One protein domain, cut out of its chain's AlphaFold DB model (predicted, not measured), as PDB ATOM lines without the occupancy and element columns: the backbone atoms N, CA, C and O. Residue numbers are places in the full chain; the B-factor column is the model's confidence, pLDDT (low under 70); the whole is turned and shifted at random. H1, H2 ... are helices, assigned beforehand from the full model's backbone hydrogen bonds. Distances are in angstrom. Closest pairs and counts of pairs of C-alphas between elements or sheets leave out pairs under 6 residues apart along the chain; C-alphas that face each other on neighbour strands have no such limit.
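What this domain is: This is residues 19 to 102 of the 114 residues of an uncharacterized protein of Phytophthora parasitica (UniProt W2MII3). The long helix H6 starts in a small helical body and sticks out of it as a free arm, residues 90 to 102. In the body H3 is the hub, with H4 folding back from it, H5 by the start of H6, and H2 and H1 away from the arm. The printed part has 84 residues, 70 of them in six named helices in the order H1 to H6 along the chain, with no named strand; its class is all helix, and the whole is loose, with a radius of gyration of the C-alphas of 15.4 A and spans of 54 by 29 by 18 A.

Where its parts are: H6, residues 75 to 102, is 40.3 A long, ending at C-alpha 102 (82.028, 103.684, 69.522). H3 is residues 36 to 49, 20.4 A; H4 54 to 66, 18.5 A; H5 69 to 72; H2 29 to 32; H1 19 to 25, from C-alpha 19 (84.110, 64.666, 57.758).

How they stand to each other: H6 touches H3 with residues 75 to 78 alone, C-alphas 75 and 44 closest at 6.0 A. H3 and H4 form a hairpin. In H1, H3, H4 and H6 every O i to N i+4 pair is within hydrogen-bond range.

The domain as a whole: The printed part has no cut; residues 52 to 56 and 101 to 102 are under pLDDT 70.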
ATOM      1  N   PHE A  19      84.564  65.206  59.037       93.44
ATOM      2  CA  PHE A  19      84.110  64.666  57.758       93.44
ATOM      3  C   PHE A  19      84.967  63.476  57.313       93.44
ATOM      4  O   PHE A  19      84.420  62.461  56.896       93.44
ATOM      5  N   ASP A  20      86.295  63.583  57.401       93.50
ATOM      6  CA  ASP A  20      87.199  62.476  57.078       93.50
ATOM      7  C   ASP A  20      86.964  61.262  57.970       93.50
ATOM      8  O   ASP A  20      86.825  60.153  57.462       93.50
ATOM      9  N   ARG A  21      86.805  61.491  59.273       94.94
ATOM     10  CA  ARG A  21      86.505  60.438  60.240       94.94
ATOM     11  C   ARG A  21      85.219  59.693  59.887       94.94
ATOM     12  O   ARG A  21      85.229  58.472  59.851       94.94
ATOM     13  N   ILE A  22      84.147  60.412  59.550       94.62
ATOM     14  CA  ILE A  22      82.866  59.820  59.122       94.62
ATOM     15  C   ILE A  22      83.035  59.011  57.830       94.62
ATOM     16  O   ILE A  22      82.443  57.944  57.682       94.62
ATOM     17  N   VAL A  23      83.820  59.513  56.871       93.94
ATOM     18  CA  VAL A  23      84.069  58.799  55.610       93.94
ATOM     19  C   VAL A  23      84.814  57.489  55.848       93.94
ATOM     20  O   VAL A  23      84.472  56.488  55.218       93.94
ATOM     21  N   ASP A  24      85.786  57.494  56.755       93.38
ATOM     22  CA  ASP A  24      86.586  56.320  57.084       93.38
ATOM     23  C   ASP A  24      85.805  55.316  57.951       93.38
ATOM     24  O   ASP A  24      85.783  54.133  57.624       93.38
ATOM     25  N   GLU A  25      85.089  55.778  58.985       96.00
ATOM     26  CA  GLU A  25      84.269  54.942  59.884       96.00
ATOM     27  C   GLU A  25      83.150  54.187  59.151       96.00
ATOM     28  O   GLU A  25      82.767  53.092  59.558       96.00
ATOM     29  N   HIS A  26      82.620  54.762  58.069       94.25
ATOM     30  CA  HIS A  26      81.507  54.193  57.306       94.25
ATOM     31  C   HIS A  26      81.908  53.663  55.925       94.25
ATOM     32  O   HIS A  26      81.037  53.428  55.086       94.25
ATOM     33  N   GLU A  27      83.209  53.512  55.658       91.62
ATOM     34  CA  GLU A  27      83.735  52.982  54.390       91.62
ATOM     35  C   GLU A  27      83.217  53.731  53.142       91.62
ATOM     36  O   GLU A  27      83.128  53.204  52.029       91.62
ATOM     37  N   LEU A  28      82.917  55.025  53.286       92.12
ATOM     38  CA  LEU A  28      82.367  55.863  52.215       92.12
ATOM     39  C   LEU A  28      83.443  56.341  51.227       92.12
ATOM     40  O   LEU A  28      83.171  57.158  50.342       92.12
ATOM     41  N   ASN A  29      84.666  55.827  51.344       89.00
ATOM     42  CA  ASN A  29      85.807  56.190  50.510       89.00
ATOM     43  C   ASN A  29      85.539  55.995  49.007       89.00
ATOM     44  O   ASN A  29      85.950  56.827  48.197       89.00
ATOM     45  N   ASN A  30      84.756  54.981  48.631       91.12
ATOM     46  CA  ASN A  30      84.367  54.745  47.235       91.12
ATOM     47  C   ASN A  30      83.365  55.777  46.683       91.12
ATOM     48  O   ASN A  30      83.203  55.887  45.471       91.12
ATOM     49  N   TRP A  31      82.708  56.552  47.550       88.88
ATOM     50  CA  TRP A  31      81.656  57.508  47.182       88.88
ATOM     51  C   TRP A  31      82.105  58.967  47.313       88.88
ATOM     52  O   TRP A  31      81.747  59.820  46.497       88.88
ATOM     53  N   VAL A  32      82.885  59.265  48.352       90.75
ATOM     54  CA  VAL A  32      83.280  60.629  48.751       90.75
ATOM     55  C   VAL A  32      84.738  60.712  49.215       90.75
ATOM     56  O   VAL A  32      85.149  61.695  49.840       90.75
ATOM     57  N   GLY A  33      85.532  59.685  48.912       86.81
ATOM     58  CA  GLY A  33      86.955  59.653  49.221       86.81
ATOM     59  C   GLY A  33      87.777  60.618  48.368       86.81
ATOM     60  O   GLY A  33      87.271  61.425  47.581       86.81
ATOM     61  N   ARG A  34      89.098  60.542  48.532       85.44
ATOM     62  CA  ARG A  34      90.052  61.440  47.853       85.44
ATOM     63  C   ARG A  34      90.456  60.967  46.450       85.44
ATOM     64  O   ARG A  34      91.194  61.673  45.768       85.44
ATOM     65  N   GLY A  35      89.988  59.793  46.025       82.88
ATOM     66  CA  GLY A  35      90.365  59.165  44.759       82.88
ATOM     67  C   GLY A  35      89.669  59.784  43.545       82.88
ATOM     68  O   GLY A  35      88.452  59.744  43.415       82.88
ATOM     69  N   GLY A  36      90.438  60.316  42.600       87.12
ATOM     70  CA  GLY A  36      89.904  60.776  41.318       87.12
ATOM     71  C   GLY A  36      89.032  62.040  41.382       87.12
ATOM     72  O   GLY A  36      88.572  62.517  42.420       87.12
ATOM     73  N   ARG A  37      88.801  62.624  40.203       87.75
ATOM     74  CA  ARG A  37      88.144  63.934  40.066       87.75
ATOM     75  C   ARG A  37      86.667  63.920  40.484       87.75
ATOM     76  O   ARG A  37      86.189  64.912  41.028       87.75
ATOM     77  N   GLN A  38      85.939  62.832  40.217       88.75
ATOM     78  CA  GLN A  38      84.499  62.758  40.505       88.75
ATOM     79  C   GLN A  38      84.208  62.591  41.998       88.75
ATOM     80  O   GLN A  38      83.350  63.307  42.514       88.75
ATOM     81  N   LEU A  39      84.955  61.739  42.711       92.25
ATOM     82  CA  LEU A  39      84.773  61.582  44.159       92.25
ATOM     83  C   LEU A  39      85.124  62.881  44.885       92.25
ATOM     84  O   LEU A  39      84.337  63.359  45.700       92.25
ATOM     85  N   MET A  40      86.219  63.543  44.485       92.75
ATOM     86  CA  MET A  40      86.579  64.857  45.026       92.75
ATOM     87  C   MET A  40      85.492  65.913  44.770       92.75
ATOM     88  O   MET A  40      85.224  66.752  45.628       92.75
ATOM     89  N   LYS A  41      84.816  65.864  43.616       89.56
ATOM     90  CA  LYS A  41      83.701  66.769  43.313       89.56
ATOM     91  C   LYS A  41      82.501  66.539  44.230       89.56
ATOM     92  O   LYS A  41      81.936  67.500  44.757       89.56
ATOM     93  N   THR A  42      82.112  65.283  44.434       91.88
ATOM     94  CA  THR A  42      81.020  64.916  45.349       91.88
ATOM     95  C   THR A  42      81.361  65.308  46.782       91.88
ATOM     96  O   THR A  42      80.552  65.948  47.456       91.88
ATOM     97  N   ARG A  43      82.594  65.025  47.207       93.00
ATOM     98  CA  ARG A  43      83.141  65.411  48.504       93.00
ATOM     99  C   ARG A  43      83.052  66.919  48.743       93.00
ATOM    100  O   ARG A  43      82.430  67.351  49.711       93.00
ATOM    101  N   CYS A  44      83.603  67.732  47.842       91.00
ATOM    102  CA  CYS A  44      83.542  69.192  47.945       91.00
ATOM    103  C   CYS A  44      82.095  69.707  47.981       91.00
ATOM    104  O   CYS A  44      81.779  70.620  48.743       91.00
ATOM    105  N   LYS A  45      81.192  69.108  47.193       90.44
ATOM    106  CA  LYS A  45      79.767  69.472  47.185       90.44
ATOM    107  C   LYS A  45      79.098  69.213  48.538       90.44
ATOM    108  O   LYS A  45      78.307  70.046  48.975       90.44
ATOM    109  N   LEU A  46      79.388  68.088  49.189       91.75
ATOM    110  CA  LEU A  46      78.842  67.770  50.511       91.75
ATOM    111  C   LEU A  46      79.389  68.697  51.595       91.75
ATOM    112  O   LEU A  46      78.606  69.190  52.402       91.75
ATOM    113  N   LEU A  47      80.691  68.985  51.566       90.75
ATOM    114  CA  LEU A  47      81.315  69.934  52.489       90.75
ATOM    115  C   LEU A  47      80.679  71.327  52.373       90.75
ATOM    116  O   LEU A  47      80.316  71.926  53.374       90.75
ATOM    117  N   VAL A  48      80.456  71.835  51.157       88.00
ATOM    118  CA  VAL A  48      79.800  73.145  50.971       88.00
ATOM    119  C   VAL A  48      78.348  73.129  51.454       88.00
ATOM    120  O   VAL A  48      77.915  74.057  52.135       88.00
ATOM    121  N   LYS A  49      77.585  72.079  51.125       86.69
ATOM    122  CA  LYS A  49      76.164  71.975  51.499       86.69
ATOM    123  C   LYS A  49      75.931  71.918  53.008       86.69
ATOM    124  O   LYS A  49      74.891  72.387  53.458       86.69
ATOM    125  N   ASN A  50      76.870  71.342  53.753       86.44
ATOM    126  CA  ASN A  50      76.754  71.126  55.194       86.44
ATOM    127  C   ASN A  50      77.472  72.201  56.029       86.44
ATOM    128  O   ASN A  50      77.670  72.014  57.228       86.44
ATOM    129  N   LEU A  51      77.855  73.336  55.433       83.50
ATOM    130  CA  LEU A  51      78.328  74.487  56.203       83.50
ATOM    131  C   LEU A  51      77.177  75.061  57.046       83.50
ATOM    132  O   LEU A  51      76.152  75.486  56.518       83.50
ATOM    133  N   PHE A  52      77.376  75.107  58.365       65.94
ATOM    134  CA  PHE A  52      76.358  75.456  59.370       65.94
ATOM    135  C   PHE A  52      75.824  76.902  59.276       65.94
ATOM    136  O   PHE A  52      74.759  77.217  59.798       65.94
ATOM    137  N   LEU A  53      76.537  77.808  58.604       66.56
ATOM    138  CA  LEU A  53      76.132  79.207  58.456       66.56
ATOM    139  C   LEU A  53      75.419  79.415  57.116       66.56
ATOM    140  O   LEU A  53      76.078  79.564  56.092       66.56
ATOM    141  N   PHE A  54      74.083  79.474  57.125       65.31
ATOM    142  CA  PHE A  54      73.251  79.642  55.920       65.31
ATOM    143  C   PHE A  54      73.692  80.821  55.032       65.31
ATOM    144  O   PHE A  54      73.824  80.669  53.820       65.31
ATOM    145  N   VAL A  55      74.002  81.971  55.643       66.06
ATOM    146  CA  VAL A  55      74.500  83.160  54.925       66.06
ATOM    147  C   VAL A  55      75.841  82.877  54.245       66.06
ATOM    148  O   VAL A  55      76.029  83.226  53.085       66.06
ATOM    149  N   LEU A  56      76.753  82.179  54.932       69.44
ATOM    150  CA  LEU A  56      78.022  81.765  54.337       69.44
ATOM    151  C   LEU A  56      77.791  80.727  53.240       69.44
ATOM    152  O   LEU A  56      78.418  80.828  52.197       69.44
ATOM    153  N   ARG A  57      76.870  79.776  53.411       75.06
ATOM    154  CA  ARG A  57      76.584  78.747  52.408       75.06
ATOM    155  C   ARG A  57      76.182  79.351  51.059       75.06
ATOM    156  O   ARG A  57      76.760  78.959  50.051       75.06
ATOM    157  N   VAL A  58      75.251  80.308  51.033       77.00
ATOM    158  CA  VAL A  58      74.821  80.972  49.785       77.00
ATOM    159  C   VAL A  58      75.988  81.708  49.126       77.00
ATOM    160  O   VAL A  58      76.205  81.595  47.917       77.00
ATOM    161  N   ASP A  59      76.788  82.419  49.921       77.62
ATOM    162  CA  ASP A  59      77.944  83.149  49.403       77.62
ATOM    163  C   ASP A  59      79.037  82.195  48.890       77.62
ATOM    164  O   ASP A  59      79.643  82.435  47.845       77.62
ATOM    165  N   PHE A  60      79.235  81.056  49.559       78.69
ATOM    166  CA  PHE A  60      80.135  79.987  49.134       78.69
ATOM    167  C   PHE A  60      79.680  79.325  47.840       78.69
ATOM    168  O   PHE A  60      80.490  79.159  46.929       78.69
ATOM    169  N   GLU A  61      78.400  78.975  47.727       79.81
ATOM    170  CA  GLU A  61      77.828  78.401  46.509       79.81
ATOM    171  C   GLU A  61      78.041  79.352  45.320       79.81
ATOM    172  O   GLU A  61      78.522  78.923  44.266       79.81
ATOM    173  N   ARG A  62      77.814  80.659  45.512       83.06
ATOM    174  CA  ARG A  62      78.065  81.692  44.496       83.06
ATOM    175  C   ARG A  62      79.553  81.843  44.160       83.06
ATOM    176  O   ARG A  62      79.919  81.879  42.986       83.06
ATOM    177  N   LEU A  63      80.432  81.913  45.160       80.88
ATOM    178  CA  LEU A  63      81.878  82.068  44.959       80.88
ATOM    179  C   LEU A  63      82.483  80.879  44.220       80.88
ATOM    180  O   LEU A  63      83.228  81.062  43.259       80.88
ATOM    181  N   VAL A  64      82.126  79.667  44.635       80.88
ATOM    182  CA  VAL A  64      82.564  78.431  43.991       80.88
ATOM    183  C   VAL A  64      81.997  78.340  42.569       80.88
ATOM    184  O   VAL A  64      82.687  77.867  41.668       80.88
ATOM    185  N   ALA A  65      80.772  78.816  42.324       79.06
ATOM    186  CA  ALA A  65      80.180  78.827  40.988       79.06
ATOM    187  C   ALA A  65      80.876  79.791  40.012       79.06
ATOM    188  O   ALA A  65      81.120  79.397  38.868       79.06
ATOM    189  N   VAL A  66      81.209  81.007  40.461       79.88
ATOM    190  CA  VAL A  66      81.605  82.122  39.582       79.88
ATOM    191  C   VAL A  66      83.115  82.356  39.544       79.88
ATOM    192  O   VAL A  66      83.676  82.503  38.467       79.88
ATOM    193  N   THR A  67      83.791  82.384  40.696       77.56
ATOM    194  CA  THR A  67      85.182  82.883  40.797       77.56
ATOM    195  C   THR A  67      86.191  81.812  41.202       77.56
ATOM    196  O   THR A  67      87.334  81.848  40.766       77.56
ATOM    197  N   HIS A  68      85.780  80.824  41.996       83.19
ATOM    198  CA  HIS A  68      86.668  79.819  42.588       83.19
ATOM    199  C   HIS A  68      86.270  78.404  42.154       83.19
ATOM    200  O   HIS A  68      86.155  77.490  42.970       83.19
ATOM    201  N   GLN A  69      86.061  78.206  40.848       83.81
ATOM    202  CA  GLN A  69      85.587  76.932  40.292       83.81
ATOM    203  C   GLN A  69      86.497  75.744  40.622       83.81
ATOM    204  O   GLN A  69      86.015  74.619  40.718       83.81
ATOM    205  N   GLN A  70      87.790  75.984  40.854       82.94
ATOM    206  CA  GLN A  70      88.741  74.948  41.261       82.94
ATOM    207  C   GLN A  70      88.376  74.308  42.611       82.94
ATOM    208  O   GLN A  70      88.583  73.112  42.790       82.94
ATOM    209  N   ALA A  71      87.743  75.052  43.527       84.81
ATOM    210  CA  ALA A  71      87.277  74.522  44.809       84.81
ATOM    211  C   ALA A  71      86.163  73.467  44.655       84.81
ATOM    212  O   ALA A  71      85.930  72.684  45.575       84.81
ATOM    213  N   LYS A  72      85.507  73.382  43.482       83.50
ATOM    214  CA  LYS A  72      84.514  72.331  43.190       83.50
ATOM    215  C   LYS A  72      85.117  70.936  43.175       83.50
ATOM    216  O   LYS A  72      84.382  69.989  43.400       83.50
ATOM    217  N   HIS A  73      86.400  70.800  42.854       86.56
ATOM    218  CA  HIS A  73      87.077  69.512  42.667       86.56
ATOM    219  C   HIS A  73      88.457  69.482  43.325       86.56
ATOM    220  O   HIS A  73      89.285  68.646  42.977       86.56
ATOM    221  N   ASN A  74      88.715  70.391  44.263       88.69
ATOM    222  CA  ASN A  74      89.953  70.449  45.023       88.69
ATOM    223  C   ASN A  74      89.637  70.792  46.483       88.69
ATOM    224  O   ASN A  74      89.306  71.936  46.804       88.69
ATOM    225  N   GLY A  75      89.755  69.796  47.364       85.19
ATOM    226  CA  GLY A  75      89.480  69.948  48.792       85.19
ATOM    227  C   GLY A  75      90.418  70.927  49.505       85.19
ATOM    228  O   GLY A  75      89.984  71.608  50.429       85.19
ATOM    229  N   VAL A  76      91.668  71.063  49.047       89.06
ATOM    230  CA  VAL A  76      92.640  72.017  49.610       89.06
ATOM    231  C   VAL A  76      92.244  73.449  49.253       89.06
ATOM    232  O   VAL A  76      92.184  74.315  50.124       89.06
ATOM    233  N   ALA A  77      91.902  73.690  47.984       89.56
ATOM    234  CA  ALA A  77      91.411  74.994  47.540       89.56
ATOM    235  C   ALA A  77      90.087  75.363  48.230       89.56
ATOM    236  O   ALA A  77      89.884  76.519  48.598       89.56
ATOM    237  N   LEU A  78      89.205  74.379  48.449       90.00
ATOM    238  CA  LEU A  78      87.970  74.575  49.203       90.00
ATOM    239  C   LEU A  78      88.254  74.968  50.655       90.00
ATOM    240  O   LEU A  78      87.712  75.966  51.121       90.00
ATOM    241  N   TYR A  79      89.126  74.238  51.352       90.44
ATOM    242  CA  TYR A  79      89.515  74.556  52.725       90.44
ATOM    243  C   TYR A  79      90.062  75.986  52.850       90.44
ATOM    244  O   TYR A  79      89.583  76.769  53.673       90.44
ATOM    245  N   ALA A  80      91.008  76.363  51.984       90.25
ATOM    246  CA  ALA A  80      91.599  77.700  51.983       90.25
ATOM    247  C   ALA A  80      90.549  78.804  51.761       90.25
ATOM    248  O   ALA A  80      90.588  79.847  52.424       90.25
ATOM    249  N   LEU A  81      89.571  78.558  50.881       89.56
ATOM    250  CA  LEU A  81      88.462  79.479  50.634       89.56
ATOM    251  C   LEU A  81      87.557  79.613  51.870       89.56
ATOM    252  O   LEU A  81      87.220  80.737  52.246       89.56
ATOM    253  N   VAL A  82      87.215  78.489  52.519       88.12
ATOM    254  CA  VAL A  82      86.407  78.429  53.756       88.12
ATOM    255  C   VAL A  82      87.047  79.239  54.876       88.12
ATOM    256  O   VAL A  82      86.403  80.129  55.434       88.12
ATOM    257  N   VAL A  83      88.335  79.017  55.134       88.38
ATOM    258  CA  VAL A  83      89.086  79.759  56.155       88.38
ATOM    259  C   VAL A  83      89.141  81.251  55.844       88.38
ATOM    260  O   VAL A  83      88.848  82.069  56.717       88.38
ATOM    261  N   THR A  84      89.485  81.615  54.608       88.69
ATOM    262  CA  THR A  84      89.626  83.022  54.210       88.69
ATOM    263  C   THR A  84      88.320  83.783  54.401       88.69
ATOM    264  O   THR A  84      88.301  84.817  55.068       88.69
ATOM    265  N   ARG A  85      87.200  83.256  53.890       85.62
ATOM    266  CA  ARG A  85      85.912  83.954  54.004       85.62
ATOM    267  C   ARG A  85      85.381  83.991  55.423       85.62
ATOM    268  O   ARG A  85      84.866  85.029  55.818       85.62
ATOM    269  N   ALA A  86      85.519  82.912  56.193       84.81
ATOM    270  CA  ALA A  86      85.070  82.908  57.582       84.81
ATOM    271  C   ALA A  86      85.821  83.961  58.415       84.81
ATOM    272  O   ALA A  86      85.205  84.699  59.183       84.81
ATOM    273  N   LYS A  87      87.138  84.101  58.201       85.25
ATOM    274  CA  LYS A  87      87.938  85.165  58.823       85.25
ATOM    275  C   LYS A  87      87.492  86.558  58.377       85.25
ATOM    276  O   LYS A  87      87.294  87.416  59.234       85.25
ATOM    277  N   SER A  88      87.288  86.782  57.076       84.06
ATOM    278  CA  SER A  88      86.784  88.067  56.571       84.06
ATOM    279  C   SER A  88      85.421  88.416  57.169       84.06
ATOM    280  O   SER A  88      85.234  89.533  57.637       84.06
ATOM    281  N   GLN A  89      84.490  87.459  57.219       81.94
ATOM    282  CA  GLN A  89      83.156  87.650  57.793       81.94
ATOM    283  C   GLN A  89      83.238  88.071  59.263       81.94
ATOM    284  O   GLN A  89      82.572  89.020  59.677       81.94
ATOM    285  N   GLN A  90      84.079  87.394  60.048       81.06
ATOM    286  CA  GLN A  90      84.270  87.731  61.454       81.06
ATOM    287  C   GLN A  90      84.913  89.105  61.631       81.06
ATOM    288  O   GLN A  90      84.514  89.853  62.522       81.06
ATOM    289  N   HIS A  91      85.883  89.451  60.784       82.88
ATOM    290  CA  HIS A  91      86.505  90.770  60.801       82.88
ATOM    291  C   HIS A  91      85.469  91.869  60.537       82.88
ATOM    292  O   HIS A  91      85.354  92.790  61.341       82.88
ATOM    293  N   TYR A  92      84.630  91.721  59.504       82.62
ATOM    294  CA  TYR A  92      83.530  92.654  59.243       82.62
ATOM    295  C   TYR A  92      82.558  92.754  60.420       82.62
ATOM    296  O   TYR A  92      82.194  93.860  60.809       82.62
ATOM    297  N   HIS A  93      82.158  91.628  61.017       81.38
ATOM    298  CA  HIS A  93      81.263  91.642  62.175       81.38
ATOM    299  C   HIS A  93      81.896  92.350  63.384       81.38
ATOM    300  O   HIS A  93      81.217  93.096  64.085       81.38
ATOM    301  N   THR A  94      83.195  92.143  63.612       82.88
ATOM    302  CA  THR A  94      83.949  92.787  64.698       82.88
ATOM    303  C   THR A  94      84.031  94.297  64.473       82.88
ATOM    304  O   THR A  94      83.619  95.050  65.348       82.88
ATOM    305  N   MET A  95      84.423  94.745  63.274       84.00
ATOM    306  CA  MET A  95      84.456  96.177  62.942       84.00
ATOM    307  C   MET A  95      83.076  96.834  63.059       84.00
ATOM    308  O   MET A  95      82.946  97.928  63.592       84.00
ATOM    309  N   GLN A  96      82.019  96.181  62.567       82.00
ATOM    310  CA  GLN A  96      80.649  96.698  62.673       82.00
ATOM    311  C   GLN A  96      80.198  96.819  64.130       82.00
ATOM    312  O   GLN A  96      79.493  97.763  64.483       82.00
ATOM    313  N   TYR A  97      80.602  95.872  64.977       77.38
ATOM    314  CA  TYR A  97      80.348  95.934  66.407       77.38
ATOM    315  C   TYR A  97      81.113  97.092  67.059       77.38
ATOM    316  O   TYR A  97      80.509  97.865  67.797       77.38
ATOM    317  N   GLU A  98      82.395  97.276  66.740       78.81
ATOM    318  CA  GLU A  98      83.219  98.384  67.241       78.81
ATOM    319  C   GLU A  98      82.664  99.753  66.824       78.81
ATOM    320  O   GLU A  98      82.508 100.626  67.673       78.81
ATOM    321  N   LEU A  99      82.262  99.927  65.561       78.12
ATOM    322  CA  LEU A  99      81.655 101.170  65.064       78.12
ATOM    323  C   LEU A  99      80.322 101.491  65.755       78.12
ATOM    324  O   LEU A  99      80.060 102.639  66.114       78.12
ATOM    325  N   LYS A 100      79.476 100.478  65.979       75.25
ATOM    326  CA  LYS A 100      78.206 100.648  66.706       75.25
ATOM    327  C   LYS A 100      78.420 100.929  68.195       75.25
ATOM    328  O   LYS A 100      77.631 101.659  68.785       75.25
ATOM    329  N   SER A 101      79.479 100.376  68.783       65.00
ATOM    330  CA  SER A 101      79.830 100.572  70.195       65.00
ATOM    331  C   SER A 101      80.540 101.912  70.438       65.00
ATOM    332  O   SER A 101      80.347 102.525  71.483       65.00
ATOM    333  N   GLY A 102      81.314 102.404  69.463       52.81
ATOM    334  CA  GLY A 102      82.028 103.684  69.522       52.81
ATOM    335  C   GLY A 102      81.119 104.915  69.447       52.81
ATOM    336  O   GLY A 102      81.435 105.939  70.042       52.81
TER     337      GLY A 102